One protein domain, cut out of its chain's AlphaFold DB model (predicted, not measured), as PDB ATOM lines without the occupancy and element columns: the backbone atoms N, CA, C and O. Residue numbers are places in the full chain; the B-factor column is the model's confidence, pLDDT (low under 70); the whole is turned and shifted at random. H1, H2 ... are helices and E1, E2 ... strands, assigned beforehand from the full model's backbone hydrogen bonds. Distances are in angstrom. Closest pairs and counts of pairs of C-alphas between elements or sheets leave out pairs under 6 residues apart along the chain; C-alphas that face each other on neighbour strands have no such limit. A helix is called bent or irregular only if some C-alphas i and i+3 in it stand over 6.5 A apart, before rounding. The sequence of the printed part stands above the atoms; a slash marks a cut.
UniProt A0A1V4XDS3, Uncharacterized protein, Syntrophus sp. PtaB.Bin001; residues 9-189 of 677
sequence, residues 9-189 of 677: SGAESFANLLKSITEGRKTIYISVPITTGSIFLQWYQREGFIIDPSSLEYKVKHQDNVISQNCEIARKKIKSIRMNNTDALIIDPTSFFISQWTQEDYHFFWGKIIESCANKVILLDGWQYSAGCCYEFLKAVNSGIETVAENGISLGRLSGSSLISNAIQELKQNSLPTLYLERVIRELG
ATOM      1  N   SER A   9       0.611  -7.681  81.090       57.09
ATOM      2  CA  SER A   9       0.962  -6.318  81.527       57.09
ATOM      3  C   SER A   9      -0.037  -5.242  81.062       57.09
ATOM      4  O   SER A   9      -0.251  -4.237  81.746       57.09
ATOM      5  N   GLY A  10      -0.698  -5.449  79.921       66.38
ATOM      6  CA  GLY A  10      -1.755  -4.574  79.425       66.38
ATOM      7  C   GLY A  10      -3.064  -4.732  80.173       66.38
ATOM      8  O   GLY A  10      -3.677  -3.723  80.516       66.38
ATOM      9  N   ALA A  11      -3.474  -5.965  80.473       66.62
ATOM     10  CA  ALA A  11      -4.685  -6.228  81.249       66.62
ATOM     11  C   ALA A  11      -4.607  -5.575  82.637       66.62
ATOM     12  O   ALA A  11      -5.539  -4.885  83.052       66.62
ATOM     13  N   GLU A  12      -3.461  -5.694  83.309       69.88
ATOM     14  CA  GLU A  12      -3.220  -5.050  84.601       69.88
ATOM     15  C   GLU A  12      -3.203  -3.515  84.496       69.88
ATOM     16  O   GLU A  12      -3.819  -2.821  85.307       69.88
ATOM     17  N   SER A  13      -2.578  -2.964  83.451       75.19
ATOM     18  CA  SER A  13      -2.580  -1.516  83.195       75.19
ATOM     19  C   SER A  13      -3.996  -0.967  82.962       75.19
ATOM     20  O   SER A  13      -4.350   0.082  83.506       75.19
ATOM     21  N   PHE A  14      -4.837  -1.684  82.208       81.31
ATOM     22  CA  PHE A  14      -6.242  -1.315  82.005       81.31
ATOM     23  C   PHE A  14      -7.061  -1.425  83.293       81.31
ATOM     24  O   PHE A  14      -7.886  -0.548  83.561       81.31
ATOM     25  N   ALA A  15      -6.824  -2.457  84.105       79.50
ATOM     26  CA  ALA A  15      -7.502  -2.621  85.386       79.50
ATOM     27  C   ALA A  15      -7.158  -1.480  86.353       79.50
ATOM     28  O   ALA A  15      -8.056  -0.881  86.943       79.50
ATOM     29  N   ASN A  16      -5.883  -1.097  86.439       80.00
ATOM     30  CA  ASN A  16      -5.440   0.036  87.254       80.00
ATOM     31  C   ASN A  16      -6.022   1.373  86.773       80.00
ATOM     32  O   ASN A  16      -6.441   2.197  87.589       80.00
ATOM     33  N   LEU A  17      -6.115   1.579  85.455       86.31
ATOM     34  CA  LEU A  17      -6.783   2.753  84.897       86.31
ATOM     35  C   LEU A  17      -8.266   2.791  85.298       86.31
ATOM     36  O   LEU A  17      -8.744   3.819  85.778       86.31
ATOM     37  N   LEU A  18      -8.996   1.683  85.151       86.25
ATOM     38  CA  LEU A  18     -10.406   1.605  85.546       86.25
ATOM     39  C   LEU A  18     -10.600   1.784  87.055       86.25
ATOM     40  O   LEU A  18     -11.535   2.474  87.472       86.25
ATOM     41  N   LYS A  19      -9.688   1.255  87.873       87.38
ATOM     42  CA  LYS A  19      -9.668   1.479  89.319       87.38
ATOM     43  C   LYS A  19      -9.574   2.968  89.648       87.38
ATOM     44  O   LYS A  19     -10.390   3.462  90.414       87.38
ATOM     45  N   SER A  20      -8.679   3.710  88.991       87.88
ATOM     46  CA  SER A  20      -8.541   5.161  89.212       87.88
ATOM     47  C   SER A  20      -9.812   5.969  88.894       87.88
ATOM     48  O   SER A  20     -10.019   7.052  89.436       87.88
ATOM     49  N   ILE A  21     -10.685   5.443  88.025       88.88
ATOM     50  CA  ILE A  21     -11.960   6.072  87.643       88.88
ATOM     51  C   ILE A  21     -13.089   5.688  88.613       88.88
ATOM     52  O   ILE A  21     -14.013   6.475  88.842       88.88
ATOM     53  N   THR A  22     -13.041   4.465  89.139       91.25
ATOM     54  CA  THR A  22     -14.090   3.874  89.986       91.25
ATOM     55  C   THR A  22     -13.853   4.095  91.477       91.25
ATOM     56  O   THR A  22     -14.793   3.984  92.263       91.25
ATOM     57  N   GLU A  23     -12.637   4.465  91.877       87.25
ATOM     58  CA  GLU A  23     -12.263   4.692  93.270       87.25
ATOM     59  C   GLU A  23     -13.197   5.699  93.967       87.25
ATOM     60  O   GLU A  23     -13.491   6.787  93.466       87.25
ATOM     61  N   GLY A  24     -13.716   5.297  95.132       83.69
ATOM     62  CA  GLY A  24     -14.665   6.088  95.921       83.69
ATOM     63  C   GLY A  24     -16.094   6.155  95.364       83.69
ATOM     64  O   GLY A  24     -16.926   6.862  95.933       83.69
ATOM     65  N   ARG A  25     -16.415   5.435  94.279       90.94
ATOM     66  CA  ARG A  25     -17.756   5.398  93.675       90.94
ATOM     67  C   ARG A  25     -18.374   4.014  93.793       90.94
ATOM     68  O   ARG A  25     -17.704   3.005  93.596       90.94
ATOM     69  N   LYS A  26     -19.687   3.979  94.034       93.81
ATOM     70  CA  LYS A  26     -20.472   2.745  93.960       93.81
ATOM     71  C   LYS A  26     -20.381   2.195  92.538       93.81
ATOM     72  O   LYS A  26     -20.808   2.854  91.593       93.81
ATOM     73  N   THR A  27     -19.829   1.004  92.395       96.62
ATOM     74  CA  THR A  27     -19.536   0.387  91.105       96.62
ATOM     75  C   THR A  27     -20.136  -1.010  91.067       96.62
ATOM     76  O   THR A  27     -19.947  -1.814  91.981       96.62
ATOM     77  N   ILE A  28     -20.893  -1.295  90.013       97.12
ATOM     78  CA  ILE A  28     -21.576  -2.567  89.806       97.12
ATOM     79  C   ILE A  28     -21.011  -3.205  88.542       97.12
ATOM     80  O   ILE A  28     -21.066  -2.616  87.460       97.12
ATOM     81  N   TYR A  29     -20.492  -4.418  88.679       97.56
ATOM     82  CA  TYR A  29     -20.077  -5.244  87.554       97.56
ATOM     83  C   TYR A  29     -21.234  -6.138  87.107       97.56
ATOM     84  O   TYR A  29     -21.923  -6.734  87.939       97.56
ATOM     85  N   ILE A  30     -21.470  -6.225  85.798       97.56
ATOM     86  CA  ILE A  30     -22.500  -7.102  85.239       97.56
ATOM     87  C   ILE A  30     -21.831  -8.341  84.652       97.56
ATOM     88  O   ILE A  30     -21.129  -8.236  83.654       97.56
ATOM     89  N   SER A  31     -22.084  -9.504  85.246       96.75
ATOM     90  CA  SER A  31     -21.602 -10.794  84.752       96.75
ATOM     91  C   SER A  31     -22.547 -11.321  83.670       96.75
ATOM     92  O   SER A  31     -23.750 -11.483  83.906       96.75
ATOM     93  N   VAL A  32     -22.015 -11.542  82.464       94.62
ATOM     94  CA  VAL A  32     -22.800 -11.868  81.263       94.62
ATOM     95  C   VAL A  32     -22.273 -13.145  80.605       94.62
ATOM     96  O   VAL A  32     -21.094 -13.190  80.247       94.62
ATOM     97  N   PRO A  33     -23.121 -14.159  80.347       92.81
ATOM     98  CA  PRO A  33     -22.696 -15.382  79.672       92.81
ATOM     99  C   PRO A  33     -22.537 -15.134  78.163       92.81
ATOM    100  O   PRO A  33     -23.400 -15.491  77.373       92.81
ATOM    101  N   ILE A  34     -21.450 -14.479  77.742       88.75
ATOM    102  CA  ILE A  34     -21.265 -14.014  76.353       88.75
ATOM    103  C   ILE A  34     -21.105 -15.189  75.377       88.75
ATOM    104  O   ILE A  34     -21.856 -15.306  74.412       88.75
ATOM    105  N   THR A  35     -20.134 -16.069  75.623       84.38
ATOM    106  CA  THR A  35     -19.751 -17.160  74.704       84.38
ATOM    107  C   THR A  35     -20.457 -18.483  74.992       84.38
ATOM    108  O   THR A  35     -20.403 -19.410  74.188       84.38
ATOM    109  N   THR A  36     -21.119 -18.589  76.139       86.62
ATOM    110  CA  THR A  36     -21.765 -19.809  76.647       86.62
ATOM    111  C   THR A  36     -23.151 -19.443  77.196       86.62
ATOM    112  O   THR A  36     -23.792 -18.540  76.659       86.62
ATOM    113  N   GLY A  37     -23.668 -20.129  78.216       88.38
ATOM    114  CA  GLY A  37     -24.991 -19.829  78.767       88.38
ATOM    115  C   GLY A  37     -26.119 -20.680  78.182       88.38
ATOM    116  O   GLY A  37     -25.908 -21.612  77.407       88.38
ATOM    117  N   SER A  38     -27.354 -20.339  78.539       88.94
ATOM    118  CA  SER A  38     -28.543 -21.097  78.132       88.94
ATOM    119  C   SER A  38     -28.785 -21.075  76.616       88.94
ATOM    120  O   SER A  38     -29.218 -22.079  76.057       88.94
ATOM    121  N   ILE A  39     -28.459 -19.969  75.932       91.06
ATOM    122  CA  ILE A  39     -28.573 -19.873  74.463       91.06
ATOM    123  C   ILE A  39     -27.581 -20.815  73.783       91.06
ATOM    124  O   ILE A  39     -27.940 -21.501  72.827       91.06
ATOM    125  N   PHE A  40     -26.354 -20.904  74.308       89.00
ATOM    126  CA  PHE A  40     -25.364 -21.857  73.817       89.00
ATOM    127  C   PHE A  40     -25.865 -23.295  73.937       89.00
ATOM    128  O   PHE A  40     -25.795 -24.033  72.962       89.00
ATOM    129  N   LEU A  41     -26.414 -23.677  75.096       86.38
ATOM    130  CA  LEU A  41     -26.958 -25.019  75.313       86.38
ATOM    131  C   LEU A  41     -28.046 -25.361  74.280       86.38
ATOM    132  O   LEU A  41     -27.973 -26.402  73.632       86.38
ATOM    133  N   GLN A  42     -29.005 -24.455  74.074       89.81
ATOM    134  CA  GLN A  42     -30.092 -24.639  73.105       89.81
ATOM    135  C   GLN A  42     -29.579 -24.739  71.662       89.81
ATOM    136  O   GLN A  42     -30.013 -25.599  70.894       89.81
ATOM    137  N   TRP A  43     -28.644 -23.867  71.280       91.06
ATOM    138  CA  TRP A  43     -28.027 -23.894  69.955       91.06
ATOM    139  C   TRP A  43     -27.220 -25.177  69.732       91.06
ATOM    140  O   TRP A  43     -27.342 -25.818  68.685       91.06
ATOM    141  N   TYR A  44     -26.437 -25.586  70.730       85.44
ATOM    142  CA  TYR A  44     -25.602 -26.775  70.649       85.44
ATOM    143  C   TYR A  44     -26.444 -28.038  70.476       85.44
ATOM    144  O   TYR A  44     -26.144 -28.835  69.594       85.44
ATOM    145  N   GLN A  45     -27.544 -28.171  71.226       84.00
ATOM    146  CA  GLN A  45     -28.511 -29.267  71.080       84.00
ATOM    147  C   GLN A  45     -29.170 -29.307  69.697       84.00
ATOM    148  O   GLN A  45     -29.430 -30.382  69.163       84.00
ATOM    149  N   ARG A  46     -29.474 -28.139  69.120       88.25
ATOM    150  CA  ARG A  46     -30.172 -28.050  67.834       88.25
ATOM    151  C   ARG A  46     -29.265 -28.386  66.658       88.25
ATOM    152  O   ARG A  46     -29.692 -29.082  65.742       88.25
ATOM    153  N   GLU A  47     -28.056 -27.834  66.645       88.19
ATOM    154  CA  GLU A  47     -27.169 -27.918  65.480       88.19
ATOM    155  C   GLU A  47     -25.673 -27.834  65.801       88.19
ATOM    156  O   GLU A  47     -24.869 -28.298  65.000       88.19
ATOM    157  N   GLY A  48     -25.262 -27.272  66.942       80.44
ATOM    158  CA  GLY A  48     -23.834 -27.124  67.248       80.44
ATOM    159  C   GLY A  48     -23.101 -28.460  67.424       80.44
ATOM    160  O   GLY A  48     -21.934 -28.557  67.058       80.44
ATOM    161  N   PHE A  49     -23.782 -29.507  67.907       81.44
ATOM    162  CA  PHE A  49     -23.170 -30.814  68.183       81.44
ATOM    163  C   PHE A  49     -22.705 -31.587  66.935       81.44
ATOM    164  O   PHE A  49     -21.867 -32.477  67.053       81.44
ATOM    165  N   ILE A  50     -23.243 -31.269  65.751       81.62
ATOM    166  CA  ILE A  50     -22.867 -31.923  64.481       81.62
ATOM    167  C   ILE A  50     -21.771 -31.172  63.718       81.62
ATOM    168  O   ILE A  50     -21.321 -31.647  62.677       81.62
ATOM    169  N   ILE A  51     -21.361 -29.998  64.199       76.44
ATOM    170  CA  ILE A  51     -20.366 -29.149  63.548       76.44
ATOM    171  C   ILE A  51     -19.045 -29.304  64.305       76.44
ATOM    172  O   ILE A  51     -19.011 -29.182  65.526       76.44
ATOM    173  N   ASP A  52     -17.948 -29.540  63.583       67.88
ATOM    174  CA  ASP A  52     -16.606 -29.605  64.169       67.88
ATOM    175  C   ASP A  52     -16.274 -28.287  64.905       67.88
ATOM    176  O   ASP A  52     -16.194 -27.243  64.244       67.88
ATOM    177  N   PRO A  53     -16.035 -28.306  66.235       67.81
ATOM    178  CA  PRO A  53     -15.737 -27.111  67.029       67.81
ATOM    179  C   PRO A  53     -14.506 -26.320  66.568       67.81
ATOM    180  O   PRO A  53     -14.384 -25.131  66.868       67.81
ATOM    181  N   SER A  54     -13.584 -26.954  65.838       68.00
ATOM    182  CA  SER A  54     -12.385 -26.303  65.304       68.00
ATOM    183  C   SER A  54     -12.625 -25.573  63.975       68.00
ATOM    184  O   SER A  54     -11.813 -24.735  63.564       68.00
ATOM    185  N   SER A  55     -13.752 -25.849  63.313       67.06
ATOM    186  CA  SER A  55     -14.061 -25.338  61.980       67.06
ATOM    187  C   SER A  55     -14.407 -23.846  61.968       67.06
ATOM    188  O   SER A  55     -14.921 -23.273  62.933       67.06
ATOM    189  N   LEU A  56     -14.172 -23.200  60.821       77.44
ATOM    190  CA  LEU A  56     -14.621 -21.824  60.590       77.44
ATOM    191  C   LEU A  56     -16.155 -21.719  60.629       77.44
ATOM    192  O   LEU A  56     -16.684 -20.725  61.121       77.44
ATOM    193  N   GLU A  57     -16.860 -22.754  60.160       84.06
ATOM    194  CA  GLU A  57     -18.324 -22.819  60.199       84.06
ATOM    195  C   GLU A  57     -18.851 -22.749  61.636       84.06
ATOM    196  O   GLU A  57     -19.760 -21.963  61.911       84.06
ATOM    197  N   TYR A  58     -18.253 -23.511  62.561       82.19
ATOM    198  CA  TYR A  58     -18.622 -23.465  63.975       82.19
ATOM    199  C   TYR A  58     -18.437 -22.064  64.543       82.19
ATOM    200  O   TYR A  58     -19.350 -21.542  65.173       82.19
ATOM    201  N   LYS A  59     -17.294 -21.419  64.276       77.12
ATOM    202  CA  LYS A  59     -17.000 -20.066  64.775       77.12
ATOM    203  C   LYS A  59     -18.013 -19.035  64.284       77.12
ATOM    204  O   LYS A  59     -18.498 -18.245  65.085       77.12
ATOM    205  N   VAL A  60     -18.362 -19.061  62.996       84.25
ATOM    206  CA  VAL A  60     -19.357 -18.141  62.420       84.25
ATOM    207  C   VAL A  60     -20.737 -18.400  63.023       84.25
ATOM    208  O   VAL A  60     -21.370 -17.481  63.537       84.25
ATOM    209  N   LYS A  61     -21.189 -19.659  63.054       86.44
ATOM    210  CA  LYS A  61     -22.503 -19.994  63.616       86.44
ATOM    211  C   LYS A  61     -22.587 -19.723  65.115       86.44
ATOM    212  O   LYS A  61     -23.631 -19.270  65.571       86.44
ATOM    213  N   HIS A  62     -21.523 -19.963  65.873       85.62
ATOM    214  CA  HIS A  62     -21.443 -19.644  67.298       85.62
ATOM    215  C   HIS A  62     -21.467 -18.128  67.528       85.62
ATOM    216  O   HIS A  62     -22.216 -17.645  68.379       85.62
ATOM    217  N   GLN A  63     -20.747 -17.359  66.711       88.25
ATOM    218  CA  GLN A  63     -20.781 -15.899  66.755       88.25
ATOM    219  C   GLN A  63     -22.188 -15.345  66.490       88.25
ATOM    220  O   GLN A  63     -22.664 -14.484  67.235       88.25
ATOM    221  N   ASP A  64     -22.871 -15.843  65.462       91.06
ATOM    222  CA  ASP A  64     -24.172 -15.319  65.033       91.06
ATOM    223  C   ASP A  64     -25.318 -15.783  65.941       91.06
ATOM    224  O   ASP A  64     -26.178 -14.989  66.328       91.06
ATOM    225  N   ASN A  65     -25.330 -17.066  66.311       92.69
ATOM    226  CA  ASN A  65     -26.451 -17.676  67.030       92.69
ATOM    227  C   ASN A  65     -26.311 -17.629  68.551       92.69
ATOM    228  O   ASN A  65     -27.312 -17.785  69.241       92.69
ATOM    229  N   VAL A  66     -25.102 -17.422  69.080       91.31
ATOM    230  CA  VAL A  66     -24.855 -17.414  70.528       91.31
ATOM    231  C   VAL A  66     -24.319 -16.060  70.966       91.31
ATOM    232  O   VAL A  66     -25.022 -15.331  71.660       91.31
ATOM    233  N   ILE A  67     -23.115 -15.680  70.528       88.31
ATOM    234  CA  ILE A  67     -22.423 -14.488  71.049       88.31
ATOM    235  C   ILE A  67     -23.221 -13.214  70.763       88.31
ATOM    236  O   ILE A  67     -23.473 -12.414  71.667       88.31
ATOM    237  N   SER A  68     -23.652 -13.019  69.516       90.62
ATOM    238  CA  SER A  68     -24.384 -11.815  69.111       90.62
ATOM    239  C   SER A  68     -25.740 -11.712  69.813       90.62
ATOM    240  O   SER A  68     -26.104 -10.631  70.280       90.62
ATOM    241  N   GLN A  69     -26.444 -12.840  69.972       94.00
ATOM    242  CA  GLN A  69     -27.730 -12.895  70.673       94.00
ATOM    243  C   GLN A  69     -27.581 -12.623  72.174       94.00
ATOM    244  O   GLN A  69     -28.294 -11.775  72.717       94.00
ATOM    245  N   ASN A  70     -26.617 -13.277  72.832       93.19
ATOM    246  CA  ASN A  70     -26.296 -13.050  74.241       93.19
ATOM    247  C   ASN A  70     -25.955 -11.574  74.490       93.19
ATOM    248  O   ASN A  70     -26.521 -10.951  75.390       93.19
ATOM    249  N   CYS A  71     -25.094 -10.983  73.658       92.12
ATOM    250  CA  CYS A  71     -24.728  -9.570  73.752       92.12
ATOM    251  C   CYS A  71     -25.923  -8.630  73.535       92.12
ATOM    252  O   CYS A  71     -26.056  -7.637  74.250       92.12
ATOM    253  N   GLU A  72     -26.807  -8.903  72.572       92.88
ATOM    254  CA  GLU A  72     -27.986  -8.061  72.334       92.88
ATOM    255  C   GLU A  72     -28.954  -8.084  73.527       92.88
ATOM    256  O   GLU A  72     -29.413  -7.030  73.984       92.88
ATOM    257  N   ILE A  73     -29.236  -9.274  74.061       92.75
ATOM    258  CA  ILE A  73     -30.101  -9.456  75.232       92.75
ATOM    259  C   ILE A  73     -29.482  -8.771  76.452       92.75
ATOM    260  O   ILE A  73     -30.158  -7.994  77.134       92.75
ATOM    261  N   ALA A  74     -28.188  -8.986  76.686       93.75
ATOM    262  CA  ALA A  74     -27.462  -8.372  77.787       93.75
ATOM    263  C   ALA A  74     -27.487  -6.842  77.705       93.75
ATOM    264  O   ALA A  74     -27.811  -6.196  78.695       93.75
ATOM    265  N   ARG A  75     -27.269  -6.234  76.531       93.12
ATOM    266  CA  ARG A  75     -27.329  -4.766  76.372       93.12
ATOM    267  C   ARG A  75     -28.697  -4.184  76.731       93.12
ATOM    268  O   ARG A  75     -28.764  -3.125  77.357       93.12
ATOM    269  N   LYS A  76     -29.795  -4.865  76.377       93.50
ATOM    270  CA  LYS A  76     -31.158  -4.448  76.765       93.50
ATOM    271  C   LYS A  76     -31.332  -4.493  78.286       93.50
ATOM    272  O   LYS A  76     -31.824  -3.525  78.869       93.50
ATOM    273  N   LYS A  77     -30.872  -5.571  78.926       93.75
ATOM    274  CA  LYS A  77     -30.917  -5.760  80.386       93.75
ATOM    275  C   LYS A  77     -30.049  -4.730  81.119       93.75
ATOM    276  O   LYS A  77     -30.537  -4.029  82.001       93.75
ATOM    277  N   ILE A  78     -28.810  -4.533  80.676       94.12
ATOM    278  CA  ILE A  78     -27.859  -3.558  81.230       94.12
ATOM    279  C   ILE A  78     -28.403  -2.133  81.133       94.12
ATOM    280  O   ILE A  78     -28.255  -1.357  82.076       94.12
ATOM    281  N   LYS A  79     -29.086  -1.775  80.038       93.12
ATOM    282  CA  LYS A  79     -29.746  -0.466  79.915       93.12
ATOM    283  C   LYS A  79     -30.804  -0.256  81.004       93.12
ATOM    284  O   LYS A  79     -30.838   0.819  81.597       93.12
ATOM    285  N   SER A  80     -31.621  -1.270  81.290       92.25
ATOM    286  CA  SER A  80     -32.602  -1.232  82.385       92.25
ATOM    287  C   SER A  80     -31.918  -1.125  83.755       92.25
ATOM    288  O   SER A  80     -32.262  -0.266  84.564       92.25
ATOM    289  N   ILE A  81     -30.867  -1.918  83.986       92.50
ATOM    290  CA  ILE A  81     -30.078  -1.883  85.227       92.50
ATOM    291  C   ILE A  81     -29.457  -0.498  85.450       92.50
ATOM    292  O   ILE A  81     -29.535   0.023  86.562       92.50
ATOM    293  N   ARG A  82     -28.908   0.134  84.405       93.12
ATOM    294  CA  ARG A  82     -28.379   1.510  84.456       93.12
ATOM    295  C   ARG A  82     -29.450   2.526  84.856       93.12
ATOM    296  O   ARG A  82     -29.166   3.406  85.657       93.12
ATOM    297  N   MET A  83     -30.671   2.399  84.332       91.94
ATOM    298  CA  MET A  83     -31.783   3.295  84.685       91.94
ATOM    299  C   MET A  83     -32.216   3.151  86.148       91.94
ATOM    300  O   MET A  83     -32.605   4.139  86.760       91.94
ATOM    301  N   ASN A  84     -32.108   1.948  86.716       90.31
ATOM    302  CA  ASN A  84     -32.490   1.671  88.103       90.31
ATOM    303  C   ASN A  84     -31.362   1.922  89.120       90.31
ATOM    304  O   ASN A  84     -31.609   1.871  90.321       90.31
ATOM    305  N   ASN A  85     -30.133   2.186  88.662       90.88
ATOM    306  CA  ASN A  85     -28.950   2.396  89.503       90.88
ATOM    307  C   ASN A  85     -28.218   3.683  89.096       90.88
ATOM    308  O   ASN A  85     -27.032   3.667  88.776       90.88
ATOM    309  N   THR A  86     -28.932   4.812  89.085       90.44
ATOM    310  CA  THR A  86     -28.383   6.114  88.654       90.44
ATOM    311  C   THR A  86     -27.266   6.644  89.556       90.44
ATOM    312  O   THR A  86     -26.557   7.567  89.167       90.44
ATOM    313  N   ASP A  87     -27.122   6.090  90.762       91.50
ATOM    314  CA  ASP A  87     -26.086   6.421  91.742       91.50
ATOM    315  C   ASP A  87     -24.812   5.566  91.602       91.50
ATOM    316  O   ASP A  87     -23.864   5.766  92.362       91.50
ATOM    317  N   ALA A  88     -24.779   4.619  90.658       93.50
ATOM    318  CA  ALA A  88     -23.678   3.678  90.487       93.50
ATOM    319  C   ALA A  88     -23.059   3.720  89.082       93.50
ATOM    320  O   ALA A  88     -23.738   3.903  88.070       93.50
ATOM    321  N   LEU A  89     -21.752   3.473  89.009       95.06
ATOM    322  CA  LEU A  89     -21.061   3.179  87.759       95.06
ATOM    323  C   LEU A  89     -21.306   1.722  87.370       95.06
ATOM    324  O   LEU A  89     -21.061   0.817  88.164       95.06
ATOM    325  N   ILE A  90     -21.773   1.489  86.144       95.06
ATOM    326  CA  ILE A  90     -22.033   0.139  85.632       95.06
ATOM    327  C   ILE A  90     -20.912  -0.277  84.681       95.06
ATOM    328  O   ILE A  90     -20.771   0.310  83.604       95.06
ATOM    329  N   ILE A  91     -20.166  -1.317  85.051       94.81
ATOM    330  CA  ILE A  91     -19.172  -1.958  84.188       94.81
ATOM    331  C   ILE A  91     -19.890  -2.987  83.310       94.81
ATOM    332  O   ILE A  91     -20.475  -3.947  83.808       94.81
ATOM    333  N   ASP A  92     -19.863  -2.748  81.999       93.50
ATOM    334  CA  ASP A  92     -20.523  -3.562  80.975       93.50
ATOM    335  C   ASP A  92     -19.474  -4.304  80.125       93.50
ATOM    336  O   ASP A  92     -18.882  -3.689  79.223       93.50
ATOM    337  N   PRO A  93     -19.250  -5.610  80.368       90.94
ATOM    338  CA  PRO A  93     -18.240  -6.370  79.639       90.94
ATOM    339  C   PRO A  93     -18.603  -6.604  78.165       90.94
ATOM    340  O   PRO A  93     -17.722  -6.877  77.359       90.94
ATOM    341  N   THR A  94     -19.867  -6.430  77.754       88.50
ATOM    342  CA  THR A  94     -20.321  -6.699  76.370       88.50
ATOM    343  C   THR A  94     -19.843  -5.669  75.344       88.50
ATOM    344  O   THR A  94     -20.054  -5.825  74.136       88.50
ATOM    345  N   SER A  95     -19.255  -4.578  75.837       83.94
ATOM    346  CA  SER A  95     -18.734  -3.469  75.039       83.94
ATOM    347  C   SER A  95     -17.211  -3.496  74.881       83.94
ATOM    348  O   SER A  95     -16.668  -2.694  74.122       83.94
ATOM    349  N   PHE A  96     -16.530  -4.413  75.571       84.75
ATOM    350  CA  PHE A  96     -15.077  -4.492  75.609       84.75
ATOM    351  C   PHE A  96     -14.593  -5.742  74.872       84.75
ATOM    352  O   PHE A  96     -14.932  -6.863  75.240       84.75
ATOM    353  N   PHE A  97     -13.800  -5.537  73.821       82.38
ATOM    354  CA  PHE A  97     -13.225  -6.612  73.025       82.38
ATOM    355  C   PHE A  97     -11.846  -6.211  72.503       82.38
ATOM    356  O   PHE A  97     -11.674  -5.147  71.908       82.38
ATOM    357  N   ILE A  98     -10.882  -7.095  72.714       80.25
ATOM    358  CA  ILE A  98      -9.514  -7.039  72.221       80.25
ATOM    359  C   ILE A  98      -9.265  -8.327  71.424       80.25
ATOM    360  O   ILE A  98      -9.314  -9.430  71.966       80.25
ATOM    361  N   SER A  99      -9.012  -8.193  70.123       71.44
ATOM    362  CA  SER A  99      -8.914  -9.320  69.180       71.44
ATOM    363  C   SER A  99      -7.754 -10.278  69.453       71.44
ATOM    364  O   SER A  99      -7.829 -11.447  69.092       71.44
ATOM    365  N   GLN A 100      -6.682  -9.777  70.062       76.56
ATOM    366  CA  GLN A 100      -5.472 -10.528  70.387       76.56
ATOM    367  C   GLN A 100      -5.527 -11.208  71.758       76.56
ATOM    368  O   GLN A 100      -4.629 -11.983  72.077       76.56
ATOM    369  N   TRP A 101      -6.543 -10.912  72.572       74.00
ATOM    370  CA  TRP A 101      -6.688 -11.516  73.891       74.00
ATOM    371  C   TRP A 101      -7.263 -12.921  73.787       74.00
ATOM    372  O   TRP A 101      -8.253 -13.176  73.098       74.00
ATOM    373  N   THR A 102      -6.629 -13.831  74.510       66.75
ATOM    374  CA  THR A 102      -7.128 -15.179  74.747       66.75
ATOM    375  C   THR A 102      -8.244 -15.153  75.793       66.75
ATOM    376  O   THR A 102      -8.423 -14.171  76.515       66.75
ATOM    377  N   GLN A 103      -8.999 -16.248  75.922       64.88
ATOM    378  CA  GLN A 103      -9.987 -16.390  77.000       64.88
ATOM    379  C   GLN A 103      -9.341 -16.233  78.395       64.88
ATOM    380  O   GLN A 103      -9.983 -15.723  79.311       64.88
ATOM    381  N   GLU A 104      -8.071 -16.629  78.532       59.03
ATOM    382  CA  GLU A 104      -7.259 -16.475  79.744       59.03
ATOM    383  C   GLU A 104      -7.060 -14.999  80.108       59.03
ATOM    384  O   GLU A 104      -7.316 -14.601  81.245       59.03
ATOM    385  N   ASP A 105      -6.691 -14.170  79.125       71.31
ATOM    386  CA  ASP A 105      -6.504 -12.727  79.314       71.31
ATOM    387  C   ASP A 105      -7.810 -12.053  79.766       71.31
ATOM    388  O   ASP A 105      -7.800 -11.193  80.650       71.31
ATOM    389  N   TYR A 106      -8.955 -12.483  79.219       79.69
ATOM    390  CA  TYR A 106     -10.269 -11.988  79.642       79.69
ATOM    391  C   TYR A 106     -10.636 -12.415  81.063       79.69
ATOM    392  O   TYR A 106     -11.131 -11.582  81.823       79.69
ATOM    393  N   HIS A 107     -10.418 -13.679  81.441       76.06
ATOM    394  CA  HIS A 107     -10.697 -14.139  82.805       76.06
ATOM    395  C   HIS A 107      -9.844 -13.381  83.825       76.06
ATOM    396  O   HIS A 107     -10.394 -12.850  84.790       76.06
ATOM    397  N   PHE A 108      -8.538 -13.256  83.580       73.44
ATOM    398  CA  PHE A 108      -7.638 -12.493  84.444       73.44
ATOM    399  C   PHE A 108      -8.087 -11.033  84.573       73.44
ATOM    400  O   PHE A 108      -8.266 -10.526  85.684       73.44
ATOM    401  N   PHE A 109      -8.337 -10.366  83.441       84.94
ATOM    402  CA  PHE A 109      -8.770  -8.974  83.424       84.94
ATOM    403  C   PHE A 109     -10.066  -8.765  84.216       84.94
ATOM    404  O   PHE A 109     -10.110  -7.916  85.107       84.94
ATOM    405  N   TRP A 110     -11.112  -9.549  83.946       90.50
ATOM    406  CA  TRP A 110     -12.398  -9.382  84.625       90.50
ATOM    407  C   TRP A 110     -12.352  -9.786  86.096       90.50
ATOM    408  O   TRP A 110     -12.947  -9.092  86.921       90.50
ATOM    409  N   GLY A 111     -11.587 -10.824  86.446       84.31
ATOM    410  CA  GLY A 111     -11.313 -11.183  87.836       84.31
ATOM    411  C   GLY A 111     -10.707 -10.010  88.604       84.31
ATOM    412  O   GLY A 111     -11.236  -9.614  89.642       84.31
ATOM    413  N   LYS A 112      -9.673  -9.368  88.043       83.88
ATOM    414  CA  LYS A 112      -9.050  -8.183  88.651       83.88
ATOM    415  C   LYS A 112      -9.993  -6.991  88.727       83.88
ATOM    416  O   LYS A 112      -9.996  -6.298  89.742       83.88
ATOM    417  N   ILE A 113     -10.815  -6.743  87.708       92.00
ATOM    418  CA  ILE A 113     -11.829  -5.678  87.749       92.00
ATOM    419  C   ILE A 113     -12.839  -5.920  88.872       92.00
ATOM    420  O   ILE A 113     -13.173  -4.985  89.599       92.00
ATOM    421  N   ILE A 114     -13.304  -7.154  89.054       93.00
ATOM    422  CA  ILE A 114     -14.226  -7.490  90.141       93.00
ATOM    423  C   ILE A 114     -13.549  -7.254  91.491       93.00
ATOM    424  O   ILE A 114     -14.072  -6.487  92.291       93.00
ATOM    425  N   GLU A 115     -12.367  -7.834  91.709       87.75
ATOM    426  CA  GLU A 115     -11.618  -7.730  92.969       87.75
ATOM    427  C   GLU A 115     -11.278  -6.277  93.347       87.75
ATOM    428  O   GLU A 115     -11.263  -5.930  94.528       87.75
ATOM    429  N   SER A 116     -10.977  -5.426  92.362       85.62
ATOM    430  CA  SER A 116     -10.411  -4.091  92.602       85.62
ATOM    431  C   SER A 116     -11.376  -2.923  92.411       85.62
ATOM    432  O   SER A 116     -11.132  -1.857  92.980       85.62
ATOM    433  N   CYS A 117     -12.430  -3.092  91.609       91.75
ATOM    434  CA  CYS A 117     -13.325  -2.004  91.213       91.75
ATOM    435  C   CYS A 117     -14.776  -2.233  91.653       91.75
ATOM    436  O   CYS A 117     -15.486  -1.261  91.895       91.75
ATOM    437  N   ALA A 118     -15.258  -3.478  91.721       94.94
ATOM    438  CA  ALA A 118     -16.677  -3.750  91.935       94.94
ATOM    439  C   ALA A 118     -17.059  -3.757  93.424       94.94
ATOM    440  O   ALA A 118     -16.417  -4.387  94.255       94.94
ATOM    441  N   ASN A 119     -18.178  -3.112  93.759       95.19
ATOM    442  CA  ASN A 119     -18.826  -3.254  95.069       95.19
ATOM    443  C   ASN A 119     -19.942  -4.302  95.048       95.19
ATOM    444  O   ASN A 119     -20.324  -4.823  96.094       95.19
ATOM    445  N   LYS A 120     -20.484  -4.578  93.859       96.94
ATOM    446  CA  LYS A 120     -21.579  -5.517  93.635       96.94
ATOM    447  C   LYS A 120     -21.435  -6.171  92.267       96.94
ATOM    448  O   LYS A 120     -21.082  -5.497  91.299       96.94
ATOM    449  N   VAL A 121     -21.761  -7.453  92.179       98.00
ATOM    450  CA  VAL A 121     -21.838  -8.213  90.932       98.00
ATOM    451  C   VAL A 121     -23.285  -8.633  90.688       98.00
ATOM    452  O   VAL A 121     -23.897  -9.296  91.526       98.00
ATOM    453  N   ILE A 122     -23.838  -8.245  89.539       97.94
ATOM    454  CA  ILE A 122     -25.150  -8.713  89.074       97.94
ATOM    455  C   ILE A 122     -24.922  -9.810  88.040       97.94
ATOM    456  O   ILE A 122     -24.328  -9.556  86.994       97.94
ATOM    457  N   LEU A 123     -25.410 -11.013  88.326       97.75
ATOM    458  CA  LEU A 123     -25.320 -12.168  87.440       97.75
ATOM    459  C   LEU A 123     -26.582 -12.268  86.586       97.75
ATOM    460  O   LEU A 123     -27.678 -12.468  87.118       97.75
ATOM    461  N   LEU A 124     -26.428 -12.100  85.271       96.50
ATOM    462  CA  LEU A 124     -27.550 -12.207  84.337       96.50
ATOM    463  C   LEU A 124     -28.013 -13.658  84.172       96.50
ATOM    464  O   LEU A 124     -27.258 -14.602  84.407       96.50
ATOM    465  N   ASP A 125     -29.267 -13.839  83.752       93.56
ATOM    466  CA  ASP A 125     -29.834 -15.173  83.531       93.56
ATOM    467  C   ASP A 125     -28.924 -16.061  82.665       93.56
ATOM    468  O   ASP A 125     -28.430 -15.649  81.612       93.56
ATOM    469  N   GLY A 126     -28.728 -17.307  83.105       91.94
ATOM    470  CA  GLY A 126     -27.891 -18.293  82.419       91.94
ATOM    471  C   GLY A 126     -26.407 -18.254  82.800       91.94
ATOM    472  O   GLY A 126     -25.632 -19.046  82.259       91.94
ATOM    473  N   TRP A 127     -26.006 -17.389  83.740       95.56
ATOM    474  CA  TRP A 127     -24.632 -17.290  84.244       95.56
ATOM    475  C   TRP A 127     -24.057 -18.636  84.716       95.56
ATOM    476  O   TRP A 127     -22.893 -18.935  84.464       95.56
ATOM    477  N   GLN A 128     -24.874 -19.487  85.341       95.06
ATOM    478  CA  GLN A 128     -24.443 -20.764  85.915       95.06
ATOM    479  C   GLN A 128     -24.003 -21.798  84.867       95.06
ATOM    480  O   GLN A 128     -23.396 -22.801  85.222       95.06
ATOM    481  N   TYR A 129     -24.298 -21.563  83.583       90.75
ATOM    482  CA  TYR A 129     -23.836 -22.388  82.460       90.75
ATOM    483  C   TYR A 129     -22.585 -21.809  81.781       90.75
ATOM    484  O   TYR A 129     -22.143 -22.332  80.758       90.75
ATOM    485  N   SER A 130     -22.040 -20.701  82.290       91.38
ATOM    486  CA  SER A 130     -20.882 -20.024  81.714       91.38
ATOM    487  C   SER A 130     -19.662 -20.148  82.611       91.38
ATOM    488  O   SER A 130     -19.704 -19.758  83.775       91.38
ATOM    489  N   ALA A 131     -18.556 -20.644  82.050       83.25
ATOM    490  CA  ALA A 131     -17.282 -20.736  82.760       83.25
ATOM    491  C   ALA A 131     -16.818 -19.363  83.275       83.25
ATOM    492  O   ALA A 131     -16.519 -19.230  84.460       83.25
ATOM    493  N   GLY A 132     -16.865 -18.333  82.419       87.25
ATOM    494  CA  GLY A 132     -16.503 -16.961  82.787       87.25
ATOM    495  C   GLY A 132     -17.367 -16.420  83.923       87.25
ATOM    496  O   GLY A 132     -16.841 -15.998  84.946       87.25
ATOM    497  N   CYS A 133     -18.694 -16.540  83.829       94.25
ATOM    498  CA  CYS A 133     -19.560 -16.060  84.906       94.25
ATOM    499  C   CYS A 133     -19.410 -16.854  86.210       94.25
ATOM    500  O   CYS A 133     -19.516 -16.286  87.294       94.25
ATOM    501  N   CYS A 134     -19.167 -18.166  86.138       91.94
ATOM    502  CA  CYS A 134     -18.911 -18.982  87.327       91.94
ATOM    503  C   CYS A 134     -17.593 -18.586  88.008       91.94
ATOM    504  O   CYS A 134     -17.530 -18.548  89.237       91.94
ATOM    505  N   TYR A 135     -16.563 -18.247  87.228       88.06
ATOM    506  CA  TYR A 135     -15.312 -17.686  87.736       88.06
ATOM    507  C   TYR A 135     -15.523 -16.320  88.392       88.06
ATOM    508  O   TYR A 135     -15.101 -16.103  89.525       88.06
ATOM    509  N   GLU A 136     -16.233 -15.417  87.719       94.44
ATOM    510  CA  GLU A 136     -16.576 -14.087  88.228       94.44
ATOM    511  C   GLU A 136     -17.384 -14.177  89.534       94.44
ATOM    512  O   GLU A 136     -17.105 -13.451  90.489       94.44
ATOM    513  N   PHE A 137     -18.334 -15.118  89.615       96.00
ATOM    514  CA  PHE A 137     -19.074 -15.428  90.838       96.00
ATOM    515  C   PHE A 137     -18.145 -15.887  91.966       96.00
ATOM    516  O   PHE A 137     -18.228 -15.374  93.081       96.00
ATOM    517  N   LEU A 138     -17.248 -16.837  91.682       90.94
ATOM    518  CA  LEU A 138     -16.276 -17.344  92.649       90.94
ATOM    519  C   LEU A 138     -15.376 -16.225  93.180       90.94
ATOM    520  O   LEU A 138     -15.210 -16.111  94.396       90.94
ATOM    521  N   LYS A 139     -14.834 -15.383  92.292       89.69
ATOM    522  CA  LYS A 139     -14.003 -14.233  92.666       89.69
ATOM    523  C   LYS A 139     -14.769 -13.255  93.547       89.69
ATOM    524  O   LYS A 139     -14.305 -12.937  94.636       89.69
ATOM    525  N   ALA A 140     -15.981 -12.871  93.150       94.38
ATOM    526  CA  ALA A 140     -16.817 -11.975  93.942       94.38
ATOM    527  C   ALA A 140     -17.108 -12.536  95.346       94.38
ATOM    528  O   ALA A 140     -16.895 -11.850  96.346       94.38
ATOM    529  N   VAL A 141     -17.522 -13.804  95.440       91.69
ATOM    530  CA  VAL A 141     -17.825 -14.464  96.720       91.69
ATOM    531  C   VAL A 141     -16.585 -14.592  97.607       91.69
ATOM    532  O   VAL A 141     -16.683 -14.377  98.815       91.69
ATOM    533  N   ASN A 142     -15.422 -14.935  97.045       84.12
ATOM    534  CA  ASN A 142     -14.169 -15.040  97.799       84.12
ATOM    535  C   ASN A 142     -13.686 -13.679  98.315       84.12
ATOM    536  O   ASN A 142     -13.154 -13.604  99.420       84.12
ATOM    537  N   SER A 143     -13.924 -12.607  97.562       83.81
ATOM    538  CA  SER A 143     -13.598 -11.236  97.962       83.81
ATOM    539  C   SER A 143     -14.656 -10.587  98.866       83.81
ATOM    540  O   SER A 143     -14.517  -9.419  99.220       83.81
ATOM    541  N   GLY A 144     -15.718 -11.310  99.244       88.56
ATOM    542  CA  GLY A 144     -16.807 -10.773 100.069       88.56
ATOM    543  C   GLY A 144     -17.649  -9.697  99.369       88.56
ATOM    544  O   GLY A 144     -18.314  -8.909 100.039       88.56
ATOM    545  N   ILE A 145     -17.612  -9.650  98.037       93.94
ATOM    546  CA  ILE A 145     -18.370  -8.713  97.206       93.94
ATOM    547  C   ILE A 145     -19.814  -9.212  97.083       93.94
ATOM    548  O   ILE A 145     -20.063 -10.404  96.909       93.94
ATOM    549  N   GLU A 146     -20.781  -8.295  97.165       96.81
ATOM    550  CA  GLU A 146     -22.200  -8.644  97.077       96.81
ATOM    551  C   GLU A 146     -22.543  -9.202  95.686       96.81
ATOM    552  O   GLU A 146     -22.391  -8.518  94.676       96.81
ATOM    553  N   THR A 147     -23.069 -10.423  95.632       97.75
ATOM    554  CA  THR A 147     -23.535 -11.083  94.406       97.75
ATOM    555  C   THR A 147     -25.058 -11.192  94.402       97.75
ATOM    556  O   THR A 147     -25.661 -11.691  95.355       97.75
ATOM    557  N   VAL A 148     -25.705 -10.754  93.320       96.88
ATOM    558  CA  VAL A 148     -27.165 -10.847  93.142       96.88
ATOM    559  C   VAL A 148     -27.519 -11.403  91.767       96.88
ATOM    560  O   VAL A 148     -26.824 -11.155  90.786       96.88
ATOM    561  N   ALA A 149     -28.622 -12.139  91.684       94.25
ATOM    562  CA  ALA A 149     -29.233 -12.510  90.418       94.25
ATOM    563  C   ALA A 149     -29.865 -11.283  89.739       94.25
ATOM    564  O   ALA A 149     -30.137 -10.265  90.380       94.25
ATOM    565  N   GLU A 150     -30.164 -11.399  88.447       89.19
ATOM    566  CA  GLU A 150     -30.813 -10.351  87.652       89.19
ATOM    567  C   GLU A 150     -32.117  -9.813  88.261       89.19
ATOM    568  O   GLU A 150     -32.406  -8.621  88.176       89.19
ATOM    569  N   ASN A 151     -32.891 -10.673  88.922       88.31
ATOM    570  CA  ASN A 151     -34.134 -10.306  89.602       88.31
ATOM    571  C   ASN A 151     -33.922  -9.635  90.978       88.31
ATOM    572  O   ASN A 151     -34.893  -9.377  91.689       88.31
ATOM    573  N   GLY A 152     -32.673  -9.369  91.367       88.31
ATOM    574  CA  GLY A 152     -32.303  -8.728  92.627       88.31
ATOM    575  C   GLY A 152     -32.181  -9.676  93.822       88.31
ATOM    576  O   GLY A 152     -31.875  -9.214  94.921       88.31
ATOM    577  N   ILE A 153     -32.390 -10.986  93.646       92.50
ATOM    578  CA  ILE A 153     -32.224 -11.964  94.730       92.50
ATOM    579  C   ILE A 153     -30.736 -12.122  95.059       92.50
ATOM    580  O   ILE A 153     -29.922 -12.380  94.175       92.50
ATOM    581  N   SER A 154     -30.381 -12.010  96.341       93.31
ATOM    582  CA  SER A 154     -29.015 -12.256  96.813       93.31
ATOM    583  C   SER A 154     -28.583 -13.692  96.526       93.31
ATOM    584  O   SER A 154     -29.269 -14.647  96.892       93.31
ATOM    585  N   LEU A 155     -27.411 -13.844  95.914       94.12
ATOM    586  CA  LEU A 155     -26.786 -15.128  95.634       94.12
ATOM    587  C   LEU A 155     -25.591 -15.313  96.562       94.12
ATOM    588  O   LEU A 155     -24.496 -14.860  96.263       94.12
ATOM    589  N   GLY A 156     -25.786 -15.988  97.691       87.75
ATOM    590  CA  GLY A 156     -24.677 -16.406  98.549       87.75
ATOM    591  C   GLY A 156     -23.950 -17.639  98.004       87.75
ATOM    592  O   GLY A 156     -24.432 -18.309  97.085       87.75
ATOM    593  N   ARG A 157     -22.822 -17.990  98.636       90.88
ATOM    594  CA  ARG A 157     -22.004 -19.178  98.313       90.88
ATOM    595  C   ARG A 157     -22.852 -20.443  98.134       90.88
ATOM    596  O   ARG A 157     -22.780 -21.075  97.090       90.88
ATOM    597  N   LEU A 158     -23.706 -20.774  99.107       84.62
ATOM    598  CA  LEU A 158     -24.534 -21.989  99.070       84.62
ATOM    599  C   LEU A 158     -25.536 -21.998  97.906       84.62
ATOM    600  O   LEU A 158     -25.621 -22.981  97.171       84.62
ATOM    601  N   SER A 159     -26.283 -20.907  97.715       90.38
ATOM    602  CA  SER A 159     -27.268 -20.804  96.632       90.38
ATOM    603  C   SER A 159     -26.609 -20.817  95.253       90.38
ATOM    604  O   SER A 159     -27.103 -21.488  94.352       90.38
ATOM    605  N   GLY A 160     -25.469 -20.136  95.092       93.19
ATOM    606  CA  GLY A 160     -24.708 -20.151  93.843       93.19
ATOM    607  C   GLY A 160     -24.138 -21.531  93.530       93.19
ATOM    608  O   GLY A 160     -24.336 -22.030  92.426       93.19
ATOM    609  N   SER A 161     -23.541 -22.207  94.519       90.50
ATOM    610  CA  SER A 161     -23.073 -23.589  94.364       90.50
ATOM    611  C   SER A 161     -24.198 -24.541  93.974       90.50
ATOM    612  O   SER A 161     -23.997 -25.428  93.149       90.50
ATOM    613  N   SER A 162     -25.405 -24.369  94.516       89.56
ATOM    614  CA  SER A 162     -26.545 -25.196  94.112       89.56
ATOM    615  C   SER A 162     -26.930 -24.967  92.646       89.56
ATOM    616  O   SER A 162     -27.216 -25.933  91.943       89.56
ATOM    617  N   LEU A 163     -26.924 -23.718  92.171       94.75
ATOM    618  CA  LEU A 163     -27.264 -23.385  90.783       94.75
ATOM    619  C   LEU A 163     -26.233 -23.927  89.788       94.75
ATOM    620  O   LEU A 163     -26.613 -24.540  88.793       94.75
ATOM    621  N   ILE A 164     -24.941 -23.760  90.083       94.69
ATOM    622  CA  ILE A 164     -23.854 -24.305  89.257       94.69
ATOM    623  C   ILE A 164     -23.904 -25.843  89.267       94.69
ATOM    624  O   ILE A 164     -23.744 -26.472  88.225       94.69
ATOM    625  N   SER A 165     -24.202 -26.467  90.414       90.31
ATOM    626  CA  SER A 165     -24.340 -27.929  90.522       90.31
ATOM    627  C   SER A 165     -25.475 -28.468  89.647       90.31
ATOM    628  O   SER A 165     -25.300 -29.479  88.965       90.31
ATOM    629  N   ASN A 166     -26.616 -27.778  89.611       91.94
ATOM    630  CA  ASN A 166     -27.728 -28.132  88.726       91.94
ATOM    631  C   ASN A 166     -27.346 -27.952  87.246       91.94
ATOM    632  O   ASN A 166     -27.633 -28.824  86.430       91.94
ATOM    633  N   ALA A 167     -26.636 -26.871  86.908       92.69
ATOM    634  CA  ALA A 167     -26.143 -26.635  85.551       92.69
ATOM    635  C   ALA A 167     -25.162 -27.722  85.087       92.69
ATOM    636  O   ALA A 167     -25.258 -28.189  83.957       92.69
ATOM    637  N   ILE A 168     -24.263 -28.189  85.963       84.44
ATOM    638  CA  ILE A 168     -23.362 -29.319  85.680       84.44
ATOM    639  C   ILE A 168     -24.160 -30.576  85.330       84.44
ATOM    640  O   ILE A 168     -23.828 -31.260  84.363       84.44
ATOM    641  N   GLN A 169     -25.206 -30.897  86.096       88.81
ATOM    642  CA  GLN A 169     -26.033 -32.073  85.816       88.81
ATOM    643  C   GLN A 169     -26.688 -31.981  84.435       88.81
ATOM    644  O   GLN A 169     -26.641 -32.944  83.670       88.81
ATOM    645  N   GLU A 170     -27.235 -30.819  84.089       89.31
ATOM    646  CA  GLU A 170     -27.867 -30.587  82.791       89.31
ATOM    647  C   GLU A 170     -26.857 -30.616  81.634       89.31
ATOM    648  O   GLU A 170     -27.100 -31.250  80.609       89.31
ATOM    649  N   LEU A 171     -25.680 -30.009  81.796       83.56
ATOM    650  CA  LEU A 171     -24.614 -30.051  80.793       83.56
ATOM    651  C   LEU A 171     -24.113 -31.486  80.562       83.56
ATOM    652  O   LEU A 171     -23.951 -31.896  79.414       83.56
ATOM    653  N   LYS A 172     -23.953 -32.287  81.626       81.69
ATOM    654  CA  LYS A 172     -23.587 -33.711  81.517       81.69
ATOM    655  C   LYS A 172     -24.623 -34.532  80.762       81.69
ATOM    656  O   LYS A 172     -24.247 -35.361  79.942       81.69
ATOM    657  N   GLN A 173     -25.912 -34.296  81.011       83.62
ATOM    658  CA  GLN A 173     -26.995 -34.959  80.271       83.62
ATOM    659  C   GLN A 173     -26.939 -34.663  78.767       83.62
ATOM    660  O   GLN A 173     -27.420 -35.462  77.969       83.62
ATOM    661  N   ASN A 174     -26.318 -33.547  78.384       73.56
ATOM    662  CA  ASN A 174     -26.146 -33.113  77.003       73.56
ATOM    663  C   ASN A 174     -24.730 -33.353  76.456       73.56
ATOM    664  O   ASN A 174     -24.381 -32.801  75.415       73.56
ATOM    665  N   SER A 175     -23.913 -34.160  77.144       73.81
ATOM    666  CA  SER A 175     -22.527 -34.469  76.758       73.81
ATOM    667  C   SER A 175     -21.643 -33.229  76.562       73.81
ATOM    668  O   SER A 175     -20.709 -33.244  75.762       73.81
ATOM    669  N   LEU A 176     -21.933 -32.147  77.289       71.38
ATOM    670  CA  LEU A 176     -21.159 -30.910  77.247       71.38
ATOM    671  C   LEU A 176     -20.063 -30.888  78.329       71.38
ATOM    672  O   LEU A 176     -20.240 -31.479  79.401       71.38
ATOM    673  N   PRO A 177     -18.937 -30.185  78.091       66.44
ATOM    674  CA  PRO A 177     -17.865 -30.055  79.074       66.44
ATOM    675  C   PRO A 177     -18.345 -29.390  80.370       66.44
ATOM    676  O   PRO A 177     -18.984 -28.341  80.342       66.44
ATOM    677  N   THR A 178     -18.003 -29.984  81.516       77.56
ATOM    678  CA  THR A 178     -18.413 -29.491  82.849       77.56
ATOM    679  C   THR A 178     -17.269 -29.288  83.833       77.56
ATOM    680  O   THR A 178     -17.484 -28.679  84.879       77.56
ATOM    681  N   LEU A 179     -16.055 -29.730  83.490       65.88
ATOM    682  CA  LEU A 179     -14.895 -29.751  84.387       65.88
ATOM    683  C   LEU A 179     -14.629 -28.396  85.065       65.88
ATOM    684  O   LEU A 179     -14.378 -28.350  86.267       65.88
ATOM    685  N   TYR A 180     -14.758 -27.289  84.323       68.88
ATOM    686  CA  TYR A 180     -14.570 -25.942  84.870       68.88
ATOM    687  C   TYR A 180     -15.576 -25.616  85.982       68.88
ATOM    688  O   TYR A 180     -15.217 -25.144  87.057       68.88
ATOM    689  N   LEU A 181     -16.858 -25.895  85.743       81.06
ATOM    690  CA  LEU A 181     -17.919 -25.619  86.708       81.06
ATOM    691  C   LEU A 181     -17.773 -26.525  87.935       81.06
ATOM    692  O   LEU A 181     -17.923 -26.066  89.064       81.06
ATOM    693  N   GLU A 182     -17.439 -27.802  87.736       75.12
ATOM    694  CA  GLU A 182     -17.182 -28.749  88.831       75.12
ATOM    695  C   GLU A 182     -16.029 -28.302  89.724       75.12
ATOM    696  O   GLU A 182     -16.058 -28.472  90.945       75.12
ATOM    697  N   ARG A 183     -15.012 -27.701  89.113       67.94
ATOM    698  CA  ARG A 183     -13.908 -27.094  89.829       67.94
ATOM    699  C   ARG A 183     -14.350 -25.871  90.623       67.94
ATOM    700  O   ARG A 183     -14.033 -25.797  91.806       67.94
ATOM    701  N   VAL A 184     -15.122 -24.965  90.019       78.19
ATOM    702  CA  VAL A 184     -15.699 -23.815  90.733       78.19
ATOM    703  C   VAL A 184     -16.506 -24.284  91.950       78.19
ATOM    704  O   VAL A 184     -16.336 -23.737  93.034       78.19
ATOM    705  N   ILE A 185     -17.307 -25.349  91.828       81.31
ATOM    706  CA  ILE A 185     -18.026 -25.956  92.963       81.31
ATOM    707  C   ILE A 185     -17.082 -26.428  94.066       81.31
ATOM    708  O   ILE A 185     -17.362 -26.205  95.245       81.31
ATOM    709  N   ARG A 186     -15.979 -27.089  93.701       76.06
ATOM    710  CA  ARG A 186     -14.990 -27.584  94.665       76.06
ATOM    711  C   ARG A 186     -14.382 -26.441  95.475       76.06
ATOM    712  O   ARG A 186     -14.312 -26.551  96.694       76.06
ATOM    713  N   GLU A 187     -14.027 -25.345  94.812       75.62
ATOM    714  CA  GLU A 187     -13.473 -24.142  95.453       75.62
ATOM    715  C   GLU A 187     -14.526 -23.354  96.253       75.62
ATOM    716  O   GLU A 187     -14.230 -22.734  97.277       75.62
ATOM    717  N   LEU A 188     -15.797 -23.418  95.842       79.88
ATOM    718  CA  LEU A 188     -16.911 -22.886  96.624       79.88
ATOM    719  C   LEU A 188     -17.251 -23.748  97.858       79.88
ATOM    720  O   LEU A 188     -18.016 -23.282  98.707       79.88
ATOM    721  N   GLY A 189     -16.700 -24.964  97.985       64.94
ATOM    722  CA  GLY A 189     -16.914 -25.893  99.102       64.94
ATOM    723  C   GLY A 189     -16.532 -25.333 100.486       64.94
ATOM    724  O   GLY A 189     -15.955 -24.248 100.586       64.94
TER     725      GLY A 189
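Overview. This is residues 9 to 189 of the 677 residues of an uncharacterized protein of Syntrophus sp. PtaB.Bin001 (UniProt A0A1V4XDS3). A small twisted sheet of four parallel strands stands between helices, H4 and H5 covering one face and H3b the other, in three layers. A helical hairpin, H6 and H7, packs on H5, H1 packs on H4, and H2 and H3a lie beyond the sheet at one end of the longest axis. The printed part has 181 residues with seven named helices and four strands, in the order H1 E1 H2 H3 E2 H4 E3 H5 E4 H6 H7; the sheet runs E2 E1 E3 E4, and the class is mixed, helices and strands. The whole is compact, with a radius of gyration of the C-alphas of 16.2 A and spans of 50 by 35 by 33 A.

Along the chain. H1, residues 9 to 22, begins at C-alpha 9 (0.962, -6.318, 81.527) and measures 20.0 A. E1 is residues 27 to 31 and H2 residues 38 to 46. H3, residues 56 to 84, was assigned as one helix by its hydrogen bonds but is bent, with C-alphas 65 and 68 6.6 A apart; its arms are H3a, residues 56 to 65, and H3b, residues 68 to 84, 24.7 A long. E2 is residues 89 to 91, H4 residues 103 to 117, 20.5 A, E3 residues 120 to 123, H5 residues 131 to 142, 16.4 A, and E4 residues 146 to 149. H6, residues 157 to 173, measures 24.5 A, and H7, residues 179 to 188, ends at C-alpha 188 (-16.911, -22.886, 96.624).

Arrangement. N 91 and O 28 are 2.9 A apart across E2 and E1, N 31 and O 122 2.8 A across E1 and E3, and N 121 and O 146 2.8 A across E3 and E4, within hydrogen-bond range. The strand-helix-strand units E1, H2 H3, E2 and E3, H5, E4, parallel neighbours with helices between, and the split unit E2, H4, E3, with E1 between its strands, have right-handed crossovers. H5, the hub, has a height over the sheet of 9.4 A, H4 11.1 A and, on the opposite face, H3b 9.9 A. H4 and H5 touch, closest at the C-alphas of Gly 111 and Glu 136, 6.0 A. H1 touches H4, Ala 11 to Phe 109, 5.4 A between C-alphas, and only grazes the sheet. H5, H6 and H7 form an up-and-down bundle, each helix running against the one before; H6 and H7 touch at Ser 161 and Ile 185, C-alphas 5.7 A apart, while H5 and H6 only just touch, with 3 pairs of C-alphas within 8 A. H2 and H3a are close but not clearly touching, the C-alphas of Trp 43 and Asn 65 being 7.1 A apart. Every O i to N i+4 pair is within hydrogen-bond range in H1, H2, H3a, H3b, H4, H5, H6 and H7.

Size, cuts and confidence. The C-alphas farthest apart, of Gly 24 and Ile 50, are 50.0 A apart. The printed part has no cut, and the link from E2 to H4, 11 residues, is long. The mean pLDDT of the printed part is 86.3, with 16 residues under 70, among them 9 to 12 and 52 to 55.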